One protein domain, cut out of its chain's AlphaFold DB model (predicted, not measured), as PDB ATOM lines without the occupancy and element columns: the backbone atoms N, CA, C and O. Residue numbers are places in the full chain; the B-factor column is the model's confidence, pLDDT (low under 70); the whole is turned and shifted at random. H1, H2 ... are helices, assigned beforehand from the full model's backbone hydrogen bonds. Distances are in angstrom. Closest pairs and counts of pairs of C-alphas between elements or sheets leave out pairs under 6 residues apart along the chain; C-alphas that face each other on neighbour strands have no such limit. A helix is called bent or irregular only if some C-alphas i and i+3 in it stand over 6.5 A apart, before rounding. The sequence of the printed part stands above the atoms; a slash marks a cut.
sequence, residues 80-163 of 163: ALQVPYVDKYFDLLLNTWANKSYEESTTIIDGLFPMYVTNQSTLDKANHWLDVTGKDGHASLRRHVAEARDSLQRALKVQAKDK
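What this domain is: This is residues 80 to 163 of the 163 residues of the protein "Unannotated protein" of freshwater metagenome (UniProt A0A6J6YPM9). Four helices lie lengthwise in an up-and-down bundle, each running against the one before it, as two helical hairpins packed together: H1 with H2, and H3 with H4. In cross-section they make a rough square, with H4, the longest, diagonal to H1, and H2 diagonal to H3. The printed part has 84 residues, with four named helices in the order H1 H2 H3 H4 and no named strand; its class is all helix. It is compact, with a radius of gyration of the C-alphas of 12.8 A, yet elongated, spanning 44 by 25 by 20 A.

Where its parts are: H4, residues 139 to 159, measures 30.3 A, from C-alpha 139 at (247.561, 125.208, 302.740) to C-alpha 159 at (257.486, 153.740, 304.744). H3 is residues 120 to 133, 18.5 A; it is only just irregular, with C-alphas 130 and 133 6.6 A apart. H2 is residues 102 to 111, 13.7 A. H1, residues 85 to 99, 20.1 A, begins at C-alpha 85 (237.978, 146.467, 297.996) and is irregular: C-alphas 91 and 94 are 7.4 A apart.

How they stand to each other: H4 touches H3 at a shallow tilt of 19 degrees, opposite ways; their closest C-alphas, Ala 126 and Arg 149, are 6.0 A apart. With residues 141 to 148 alone, H4 touches H2, the same way at 14 degrees, closest at C-alphas Asp 110 and His 144, 6.8 A. H1 touches H3 with residues 86 to 90 alone, closest at C-alphas Phe 90 and Trp 129, 6.9 A. H1 and H2 only just touch, with 3 pairs of C-alphas within 8 A. H2 and H3 are apart. Every O i to N i+4 pair is within hydrogen-bond range in H2, H3 and H4, and 8 of 11 in H1.

The domain as a whole: The C-alphas farthest apart, Asn 99 and Lys 163, are 44.1 A apart. The printed part has no cut and no long link. Its mean pLDDT is 96.3; residue 163, the chain's last, is under 70.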
ATOM      1  N   ALA A  80     243.085 155.450 297.052       96.56
ATOM      2  CA  ALA A  80     241.814 155.841 297.662       96.56
ATOM      3  C   ALA A  80     240.613 155.078 297.071       96.56
ATOM      4  O   ALA A  80     239.738 154.645 297.815       96.56
ATOM      5  N   LEU A  81     240.608 154.838 295.756       97.81
ATOM      6  CA  LEU A  81     239.556 154.074 295.077       97.81
ATOM      7  C   LEU A  81     239.645 152.567 295.353       97.81
ATOM      8  O   LEU A  81     238.671 151.855 295.139       97.81
ATOM      9  N   GLN A  82     240.794 152.073 295.824       97.25
ATOM     10  CA  GLN A  82     240.997 150.662 296.166       97.25
ATOM     11  C   GLN A  82     240.592 150.328 297.611       97.25
ATOM     12  O   GLN A  82     240.341 149.163 297.907       97.25
ATOM     13  N   VAL A  83     240.465 151.322 298.502       97.81
ATOM     14  CA  VAL A  83     240.073 151.116 299.913       97.81
ATOM     15  C   VAL A  83     238.794 150.271 300.069       97.81
ATOM     16  O   VAL A  83     238.822 149.331 300.863       97.81
ATOM     17  N   PRO A  84     237.704 150.499 299.302       97.69
ATOM     18  CA  PRO A  84     236.471 149.712 299.434       97.69
ATOM     19  C   PRO A  84     236.604 148.231 299.050       97.69
ATOM     20  O   PRO A  84     235.665 147.461 299.244       97.69
ATOM     21  N   TYR A  85     237.730 147.831 298.459       98.50
ATOM     22  CA  TYR A  85     237.978 146.467 297.996       98.50
ATOM     23  C   TYR A  85     238.837 145.655 298.961       98.50
ATOM     24  O   TYR A  85     238.982 144.457 298.756       98.50
ATOM     25  N   VAL A  86     239.367 146.270 300.024       98.50
ATOM     26  CA  VAL A  86     240.154 145.556 301.038       98.50
ATOM     27  C   VAL A  86     239.310 144.474 301.710       98.50
ATOM     28  O   VAL A  86     239.735 143.328 301.770       98.50
ATOM     29  N   ASP A  87     238.104 144.814 302.172       98.25
ATOM     30  CA  ASP A  87     237.211 143.830 302.804       98.25
ATOM     31  C   ASP A  87     236.714 142.802 301.786       98.25
ATOM     32  O   ASP A  87     236.835 141.599 302.005       98.25
ATOM     33  N   LYS A  88     236.304 143.271 300.599       98.44
ATOM     34  CA  LYS A  88     235.869 142.399 299.498       98.44
ATOM     35  C   LYS A  88     236.933 141.371 299.105       98.44
ATOM     36  O   LYS A  88     236.585 140.248 298.755       98.44
ATOM     37  N   TYR A  89     238.209 141.759 299.138       98.69
ATOM     38  CA  TYR A  89     239.327 140.863 298.871       98.69
ATOM     39  C   TYR A  89     239.370 139.720 299.879       98.69
ATOM     40  O   TYR A  89     239.446 138.574 299.470       98.69
ATOM     41  N   PHE A  90     239.301 139.998 301.181       98.56
ATOM     42  CA  PHE A  90     239.381 138.936 302.186       98.56
ATOM     43  C   PHE A  90     238.133 138.045 302.198       98.56
ATOM     44  O   PHE A  90     238.257 136.830 302.379       98.56
ATOM     45  N   ASP A  91     236.960 138.619 301.919       98.44
ATOM     46  CA  ASP A  91     235.689 137.890 301.853       98.44
ATOM     47  C   ASP A  91     235.635 136.889 300.682       98.44
ATOM     48  O   ASP A  91     235.038 135.818 300.809       98.44
ATOM     49  N   LEU A  92     236.284 137.177 299.543       97.56
ATOM     50  CA  LEU A  92     236.215 136.304 298.358       97.56
ATOM     51  C   LEU A  92     237.186 135.119 298.375       97.56
ATOM     52  O   LEU A  92     237.009 134.207 297.565       97.56
ATOM     53  N   LEU A  93     238.219 135.121 299.227       98.38
ATOM     54  CA  LEU A  93     239.361 134.195 299.115       98.38
ATOM     55  C   LEU A  93     238.951 132.723 299.157       98.38
ATOM     56  O   LEU A  93     239.331 131.947 298.280       98.38
ATOM     57  N   LEU A  94     238.156 132.344 300.160       98.31
ATOM     58  CA  LEU A  94     237.716 130.959 300.336       98.31
ATOM     59  C   LEU A  94     236.808 130.514 299.186       98.31
ATOM     60  O   LEU A  94     236.995 129.431 298.637       98.31
ATOM     61  N   ASN A  95     235.864 131.371 298.786       97.75
ATOM     62  CA  ASN A  95     234.939 131.078 297.695       97.75
ATOM     63  C   ASN A  95     235.664 130.932 296.350       97.75
ATOM     64  O   ASN A  95     235.375 130.017 295.585       97.75
ATOM     65  N   THR A  96     236.621 131.815 296.074       97.75
ATOM     66  CA  THR A  96     237.446 131.773 294.861       97.75
ATOM     67  C   THR A  96     238.212 130.463 294.788       97.75
ATOM     68  O   THR A  96     238.087 129.743 293.805       97.75
ATOM     69  N   TRP A  97     238.911 130.101 295.865       98.00
ATOM     70  CA  TRP A  97     239.689 128.867 295.913       98.00
ATOM     71  C   TRP A  97     238.841 127.600 295.764       98.00
ATOM     72  O   TRP A  97     239.291 126.621 295.178       98.00
ATOM     73  N   ALA A  98     237.628 127.599 296.321       97.31
ATOM     74  CA  ALA A  98     236.744 126.437 296.281       97.31
ATOM     75  C   ALA A  98     236.106 126.207 294.902       97.31
ATOM     76  O   ALA A  98     235.816 125.063 294.559       97.31
ATOM     77  N   ASN A  99     235.867 127.273 294.132       96.88
ATOM     78  CA  ASN A  99     235.033 127.206 292.928       96.88
ATOM     79  C   ASN A  99     235.787 127.443 291.616       96.88
ATOM     80  O   ASN A  99     235.225 127.194 290.552       96.88
ATOM     81  N   LYS A 100     237.026 127.938 291.660       96.56
ATOM     82  CA  LYS A 100     237.815 128.246 290.462       96.56
ATOM     83  C   LYS A 100     239.007 127.316 290.324       96.56
ATOM     84  O   LYS A 100     239.443 126.671 291.276       96.56
ATOM     85  N   SER A 101     239.557 127.256 289.112       96.62
ATOM     86  CA  SER A 101     240.793 126.509 288.870       96.62
ATOM     87  C   SER A 101     241.942 127.057 289.725       96.62
ATOM     88  O   SER A 101     241.910 128.207 290.173       96.62
ATOM     89  N   TYR A 102     242.981 126.246 289.939       96.06
ATOM     90  CA  TYR A 102     244.168 126.688 290.675       96.06
ATOM     91  C   TYR A 102     244.803 127.931 290.037       96.06
ATOM     92  O   TYR A 102     245.076 128.899 290.737       96.06
ATOM     93  N   GLU A 103     244.992 127.921 288.714       95.94
ATOM     94  CA  GLU A 103     245.601 129.029 287.964       95.94
ATOM     95  C   GLU A 103     244.779 130.320 288.064       95.94
ATOM     96  O   GLU A 103     245.317 131.408 288.279       95.94
ATOM     97  N   GLU A 104     243.460 130.208 287.934       97.50
ATOM     98  CA  GLU A 104     242.574 131.358 288.035       97.50
ATOM     99  C   GLU A 104     242.532 131.909 289.464       97.50
ATOM    100  O   GLU A 104     242.622 133.121 289.667       97.50
ATOM    101  N   SER A 105     242.457 131.018 290.454       97.50
ATOM    102  CA  SER A 105     242.459 131.384 291.867       97.50
ATOM    103  C   SER A 105     243.730 132.134 292.240       97.50
ATOM    104  O   SER A 105     243.642 133.226 292.792       97.50
ATOM    105  N   THR A 106     244.911 131.603 291.909       97.19
ATOM    106  CA  THR A 106     246.185 132.269 292.230       97.19
ATOM    107  C   THR A 106     246.319 133.606 291.509       97.19
ATOM    108  O   THR A 106     246.722 134.586 292.129       97.19
ATOM    109  N   THR A 107     245.871 133.701 290.252       97.94
ATOM    110  CA  THR A 107     245.832 134.973 289.509       97.94
ATOM    111  C   THR A 107     245.002 136.039 290.232       97.94
ATOM    112  O   THR A 107     245.442 137.183 290.357       97.94
ATOM    113  N   ILE A 108     243.809 135.678 290.717       98.19
ATOM    114  CA  ILE A 108     242.920 136.588 291.454       98.19
ATOM    115  C   ILE A 108     243.528 136.947 292.813       98.19
ATOM    116  O   ILE A 108     243.603 138.123 293.164       98.19
ATOM    117  N   ILE A 109     243.981 135.947 293.570       98.06
ATOM    118  CA  ILE A 109     244.452 136.103 294.951       98.06
ATOM    119  C   ILE A 109     245.726 136.943 295.013       98.06
ATOM    120  O   ILE A 109     245.787 137.884 295.806       98.06
ATOM    121  N   ASP A 110     246.711 136.646 294.170       97.69
ATOM    122  CA  ASP A 110     247.979 137.377 294.154       97.69
ATOM    123  C   ASP A 110     247.804 138.758 293.512       97.69
ATOM    124  O   ASP A 110     248.365 139.753 293.972       97.69
ATOM    125  N   GLY A 111     246.998 138.835 292.451       97.44
ATOM    126  CA  GLY A 111     246.821 140.048 291.663       97.44
ATOM    127  C   GLY A 111     245.956 141.125 292.325       97.44
ATOM    128  O   GLY A 111     246.210 142.319 292.132       97.44
ATOM    129  N   LEU A 112     244.944 140.724 293.101       98.25
ATOM    130  CA  LEU A 112     244.026 141.639 293.793       98.25
ATOM    131  C   LEU A 112     244.377 141.873 295.263       98.25
ATOM    132  O   LEU A 112     243.661 142.628 295.925       98.25
ATOM    133  N   PHE A 113     245.461 141.283 295.782       98.25
ATOM    134  CA  PHE A 113     245.907 141.596 297.137       98.25
ATOM    135  C   PHE A 113     246.093 143.121 297.279       98.25
ATOM    136  O   PHE A 113     246.739 143.736 296.423       98.25
ATOM    137  N   PRO A 114     245.556 143.763 298.337       97.19
ATOM    138  CA  PRO A 114     245.468 145.222 298.454       97.19
ATOM    139  C   PRO A 114     246.807 145.887 298.827       97.19
ATOM    140  O   PRO A 114     246.892 146.707 299.742       97.19
ATOM    141  N   MET A 115     247.877 145.569 298.094       95.69
ATOM    142  CA  MET A 115     249.250 145.976 298.388       95.69
ATOM    143  C   MET A 115     249.416 147.498 298.440       95.69
ATOM    144  O   MET A 115     250.170 148.003 299.270       95.69
ATOM    145  N   TYR A 116     248.701 148.241 297.588       94.56
ATOM    146  CA  TYR A 116     248.781 149.704 297.529       94.56
ATOM    147  C   TYR A 116     247.963 150.420 298.604       94.56
ATOM    148  O   TYR A 116     248.172 151.615 298.817       94.56
ATOM    149  N   VAL A 117     247.080 149.718 299.319       96.12
ATOM    150  CA  VAL A 117     246.413 150.239 300.520       96.12
ATOM    151  C   VAL A 117     247.302 149.918 301.727       96.12
ATOM    152  O   VAL A 117     246.929 149.199 302.651       96.12
ATOM    153  N   THR A 118     248.538 150.420 301.676       94.69
ATOM    154  CA  THR A 118     249.600 150.147 302.649       94.69
ATOM    155  C   THR A 118     249.358 150.923 303.944       94.69
ATOM    156  O   THR A 118     249.804 152.056 304.097       94.69
ATOM    157  N   ASN A 119     248.618 150.333 304.880       95.38
ATOM    158  CA  ASN A 119     248.410 150.869 306.227       95.38
ATOM    159  C   ASN A 119     248.264 149.725 307.247       95.38
ATOM    160  O   ASN A 119     248.117 148.559 306.873       95.38
ATOM    161  N   GLN A 120     248.303 150.065 308.540       97.00
ATOM    162  CA  GLN A 120     248.201 149.080 309.618       97.00
ATOM    163  C   GLN A 120     246.874 148.303 309.578       97.00
ATOM    164  O   GLN A 120     246.884 147.094 309.765       97.00
ATOM    165  N   SER A 121     245.755 148.951 309.236       97.38
ATOM    166  CA  SER A 121     244.444 148.288 309.159       97.38
ATOM    167  C   SER A 121     244.407 147.171 308.108       97.38
ATOM    168  O   SER A 121     243.876 146.096 308.377       97.38
ATOM    169  N   THR A 122     245.011 147.374 306.933       97.94
ATOM    170  CA  THR A 122     245.126 146.326 305.905       97.94
ATOM    171  C   THR A 122     245.981 145.154 306.392       97.94
ATOM    172  O   THR A 122     245.642 143.998 306.141       97.94
ATOM    173  N   LEU A 123     247.070 145.435 307.117       98.31
ATOM    174  CA  LEU A 123     247.917 144.399 307.713       98.31
ATOM    175  C   LEU A 123     247.161 143.601 308.785       98.31
ATOM    176  O   LEU A 123     247.241 142.373 308.802       98.31
ATOM    177  N   ASP A 124     246.391 144.277 309.635       98.44
ATOM    178  CA  ASP A 124     245.587 143.638 310.677       98.44
ATOM    179  C   ASP A 124     244.508 142.733 310.073       98.44
ATOM    180  O   ASP A 124     244.312 141.618 310.552       98.44
ATOM    181  N   LYS A 125     243.870 143.151 308.971       98.56
ATOM    182  CA  LYS A 125     242.914 142.313 308.226       98.56
ATOM    183  C   LYS A 125     243.575 141.072 307.626       98.56
ATOM    184  O   LYS A 125     243.011 139.985 307.727       98.56
ATOM    185  N   ALA A 126     244.781 141.200 307.071       98.50
ATOM    186  CA  ALA A 126     245.532 140.054 306.556       98.50
ATOM    187  C   ALA A 126     245.884 139.049 307.665       98.50
ATOM    188  O   ALA A 126     245.705 137.844 307.486       98.50
ATOM    189  N   ASN A 127     246.334 139.539 308.825       98.56
ATOM    190  CA  ASN A 127     246.607 138.696 309.992       98.56
ATOM    191  C   ASN A 127     245.327 138.025 310.505       98.56
ATOM    192  O   ASN A 127     245.296 136.810 310.669       98.56
ATOM    193  N   HIS A 128     244.249 138.792 310.676       98.62
ATOM    194  CA  HIS A 128     242.961 138.261 311.113       98.62
ATOM    195  C   HIS A 128     242.449 137.167 310.174       98.62
ATOM    196  O   HIS A 128     241.998 136.119 310.633       98.62
ATOM    197  N   TRP A 129     242.556 137.371 308.860       98.69
ATOM    198  CA  TRP A 129     242.162 136.352 307.900       98.69
ATOM    199  C   TRP A 129     243.004 135.078 308.057       98.69
ATOM    200  O   TRP A 129     242.450 133.983 308.068       98.69
ATOM    201  N   LEU A 130     244.323 135.188 308.237       98.56
ATOM    202  CA  LEU A 130     245.203 134.030 308.439       98.56
ATOM    203  C   LEU A 130     244.940 133.294 309.762       98.56
ATOM    204  O   LEU A 130     245.052 132.066 309.796       98.56
ATOM    205  N   ASP A 131     244.576 134.001 310.827       98.44
ATOM    206  CA  ASP A 131     244.432 133.416 312.166       98.44
ATOM    207  C   ASP A 131     243.003 132.943 312.467       98.44
ATOM    208  O   ASP A 131     242.802 132.044 313.286       98.44
ATOM    209  N   VAL A 132     242.001 133.527 311.801       98.19
ATOM    210  CA  VAL A 132     240.580 133.307 312.100       98.19
ATOM    211  C   VAL A 132     239.831 132.775 310.882       98.19
ATOM    212  O   VAL A 132     239.481 131.597 310.858       98.19
ATOM    213  N   THR A 133     239.589 133.609 309.867       97.31
ATOM    214  CA  THR A 133     238.683 133.278 308.750       97.31
ATOM    215  C   THR A 133     239.199 132.121 307.900       97.31
ATOM    216  O   THR A 133     238.484 131.167 307.615       97.31
ATOM    217  N   GLY A 134     240.462 132.199 307.497       97.19
ATOM    218  CA  GLY A 134     241.138 131.226 306.655       97.19
ATOM    219  C   GLY A 134     241.950 130.201 307.433       97.19
ATOM    220  O   GLY A 134     242.741 129.501 306.802       97.19
ATOM    221  N   LYS A 135     241.818 130.121 308.770       97.44
ATOM    222  CA  LYS A 135     242.661 129.288 309.655       97.44
ATOM    223  C   LYS A 135     242.744 127.823 309.198       97.44
ATOM    224  O   LYS A 135     243.839 127.273 309.123       97.44
ATOM    225  N   ASP A 136     241.607 127.273 308.774       96.94
ATOM    226  CA  ASP A 136     241.444 125.897 308.286       96.94
ATOM    227  C   ASP A 136     241.400 125.825 306.746       96.94
ATOM    228  O   ASP A 136     241.058 124.801 306.156       96.94
ATOM    229  N   GLY A 137     241.715 126.935 306.069       95.94
ATOM    230  CA  GLY A 137     241.759 127.019 304.616       95.94
ATOM    231  C   GLY A 137     242.893 126.183 304.019       95.94
ATOM    232  O   GLY A 137     243.872 125.842 304.685       95.94
ATOM    233  N   HIS A 138     242.786 125.889 302.724       98.06
ATOM    234  CA  HIS A 138     243.781 125.092 302.010       98.06
ATOM    235  C   HIS A 138     245.206 125.659 302.175       98.06
ATOM    236  O   HIS A 138     245.424 126.865 302.047       98.06
ATOM    237  N   ALA A 139     246.197 124.791 302.404       97.94
ATOM    238  CA  ALA A 139     247.561 125.208 302.740       97.94
ATOM    239  C   ALA A 139     248.193 126.141 301.690       97.94
ATOM    240  O   ALA A 139     248.830 127.130 302.050       97.94
ATOM    241  N   SER A 140     247.976 125.872 300.394       97.56
ATOM    242  CA  SER A 140     248.501 126.745 299.331       97.56
ATOM    243  C   SER A 140     247.853 128.134 299.358       97.56
ATOM    244  O   SER A 140     248.566 129.130 299.310       97.56
ATOM    245  N   LEU A 141     246.529 128.224 299.550       98.38
ATOM    246  CA  LEU A 141     245.828 129.505 299.682       98.38
ATOM    247  C   LEU A 141     246.401 130.326 300.842       98.38
ATOM    248  O   LEU A 141     246.753 131.492 300.674       98.38
ATOM    249  N   ARG A 142     246.530 129.697 302.017       98.44
ATOM    250  CA  ARG A 142     247.100 130.341 303.207       98.44
ATOM    251  C   ARG A 142     248.516 130.849 302.944       98.44
ATOM    252  O   ARG A 142     248.845 131.950 303.374       98.44
ATOM    253  N   ARG A 143     249.332 130.083 302.210       98.44
ATOM    254  CA  ARG A 143     250.692 130.480 301.821       98.44
ATOM    255  C   ARG A 143     250.697 131.742 300.952       98.44
ATOM    256  O   ARG A 143     251.428 132.667 301.283       98.44
ATOM    257  N   HIS A 144     249.859 131.815 299.916       98.44
ATOM    258  CA  HIS A 144     249.746 133.005 299.058       98.44
ATOM    259  C   HIS A 144     249.407 134.270 299.870       98.44
ATOM    260  O   HIS A 144     250.079 135.297 299.758       98.44
ATOM    261  N   VAL A 145     248.427 134.176 300.776       98.44
ATOM    262  CA  VAL A 145     248.039 135.306 301.639       98.44
ATOM    263  C   VAL A 145     249.155 135.680 302.621       98.44
ATOM    264  O   VAL A 145     249.407 136.866 302.834       98.44
ATOM    265  N   ALA A 146     249.850 134.698 303.202       98.56
ATOM    266  CA  ALA A 146     250.964 134.938 304.120       98.56
ATOM    267  C   ALA A 146     252.147 135.644 303.435       98.56
ATOM    268  O   ALA A 146     252.669 136.620 303.971       98.56
ATOM    269  N   GLU A 147     252.527 135.218 302.228       98.38
ATOM    270  CA  GLU A 147     253.605 135.837 301.443       98.38
ATOM    271  C   GLU A 147     253.275 137.294 301.064       98.38
ATOM    272  O   GLU A 147     254.123 138.194 301.166       98.38
ATOM    273  N   ALA A 148     252.022 137.558 300.685       97.88
ATOM    274  CA  ALA A 148     251.549 138.906 300.384       97.88
ATOM    275  C   ALA A 148     251.487 139.795 301.644       97.88
ATOM    276  O   ALA A 148     251.946 140.942 301.622       97.88
ATOM    277  N   ARG A 149     251.021 139.251 302.778       98.31
ATOM    278  CA  ARG A 149     251.045 139.907 304.100       98.31
ATOM    279  C   ARG A 149     252.464 140.291 304.509       98.31
ATOM    280  O   ARG A 149     252.686 141.420 304.945       98.31
ATOM    281  N   ASP A 150     253.434 139.395 304.346       98.12
ATOM    282  CA  ASP A 150     254.837 139.658 304.692       98.12
ATOM    283  C   ASP A 150     255.426 140.790 303.836       98.12
ATOM    284  O   ASP A 150     256.164 141.652 304.332       98.12
ATOM    285  N   SER A 151     255.055 140.835 302.555       96.94
ATOM    286  CA  SER A 151     255.424 141.924 301.646       96.94
ATOM    287  C   SER A 151     254.807 143.260 302.074       96.94
ATOM    288  O   SER A 151     255.512 144.273 302.119       96.94
ATOM    289  N   LEU A 152     253.535 143.263 302.485       97.00
ATOM    290  CA  LEU A 152     252.847 144.432 303.043       97.00
ATOM    291  C   LEU A 152     253.512 144.935 304.330       97.00
ATOM    292  O   LEU A 152     253.781 146.128 304.474       97.00
ATOM    293  N   GLN A 153     253.840 144.024 305.247       97.31
ATOM    294  CA  GLN A 153     254.532 144.352 306.491       97.31
ATOM    295  C   GLN A 153     255.905 144.978 306.218       97.31
ATOM    296  O   GLN A 153     256.304 145.931 306.892       97.31
ATOM    297  N   ARG A 154     256.642 144.466 305.224       95.94
ATOM    298  CA  ARG A 154     257.921 145.048 304.805       95.94
ATOM    299  C   ARG A 154     257.733 146.462 304.258       95.94
ATOM    300  O   ARG A 154     258.472 147.353 304.670       95.94
ATOM    301  N   ALA A 155     256.740 146.681 303.397       93.38
ATOM    302  CA  ALA A 155     256.451 148.003 302.844       93.38
ATOM    303  C   ALA A 155     256.107 149.031 303.935       93.38
ATOM    304  O   ALA A 155     256.643 150.136 303.914       93.38
ATOM    305  N   LEU A 156     255.311 148.647 304.941       93.75
ATOM    306  CA  LEU A 156     255.002 149.506 306.092       93.75
ATOM    307  C   LEU A 156     256.247 149.891 306.898       93.75
ATOM    308  O   LEU A 156     256.417 151.052 307.268       93.75
ATOM    309  N   LYS A 157     257.149 148.932 307.146       93.50
ATOM    310  CA  LYS A 157     258.412 149.201 307.851       93.50
ATOM    311  C   LYS A 157     259.295 150.182 307.082       93.50
ATOM    312  O   LYS A 157     259.888 151.055 307.706       93.50
ATOM    313  N   VAL A 158     259.376 150.043 305.758       92.19
ATOM    314  CA  VAL A 158     260.149 150.955 304.900       92.19
ATOM    315  C   VAL A 158     259.523 152.351 304.894       92.19
ATOM    316  O   VAL A 158     260.227 153.322 305.147       92.19
ATOM    317  N   GLN A 159     258.202 152.459 304.724       87.50
ATOM    318  CA  GLN A 159     257.486 153.740 304.744       87.50
ATOM    319  C   GLN A 159     257.677 154.506 306.063       87.50
ATOM    320  O   GLN A 159     257.771 155.728 306.069       87.50
ATOM    321  N   ALA A 160     257.772 153.803 307.193       87.25
ATOM    322  CA  ALA A 160     258.032 154.431 308.487       87.25
ATOM    323  C   ALA A 160     259.454 155.016 308.621       87.25
ATOM    324  O   ALA A 160     259.681 155.833 309.515       87.25
ATOM    325  N   LYS A 161     260.400 154.580 307.779       88.12
ATOM    326  CA  LYS A 161     261.799 155.040 307.746       88.12
ATOM    327  C   LYS A 161     262.060 156.120 306.696       88.12
ATOM    328  O   LYS A 161     263.052 156.821 306.830       88.12
ATOM    329  N   ASP A 162     261.186 156.255 305.702       80.31
ATOM    330  CA  ASP A 162     261.245 157.249 304.618       80.31
ATOM    331  C   ASP A 162     260.697 158.629 305.053       80.31
ATOM    332  O   ASP A 162     259.968 159.288 304.316       80.31
ATOM    333  N   LYS A 163     260.968 159.021 306.305       54.59
ATOM    334  CA  LYS A 163     260.539 160.292 306.909       54.59
ATOM    335  C   LYS A 163     261.690 161.277 307.019       54.59
ATOM    336  O   LYS A 163     262.808 160.821 307.346       54.59
TER     337      LYS A 163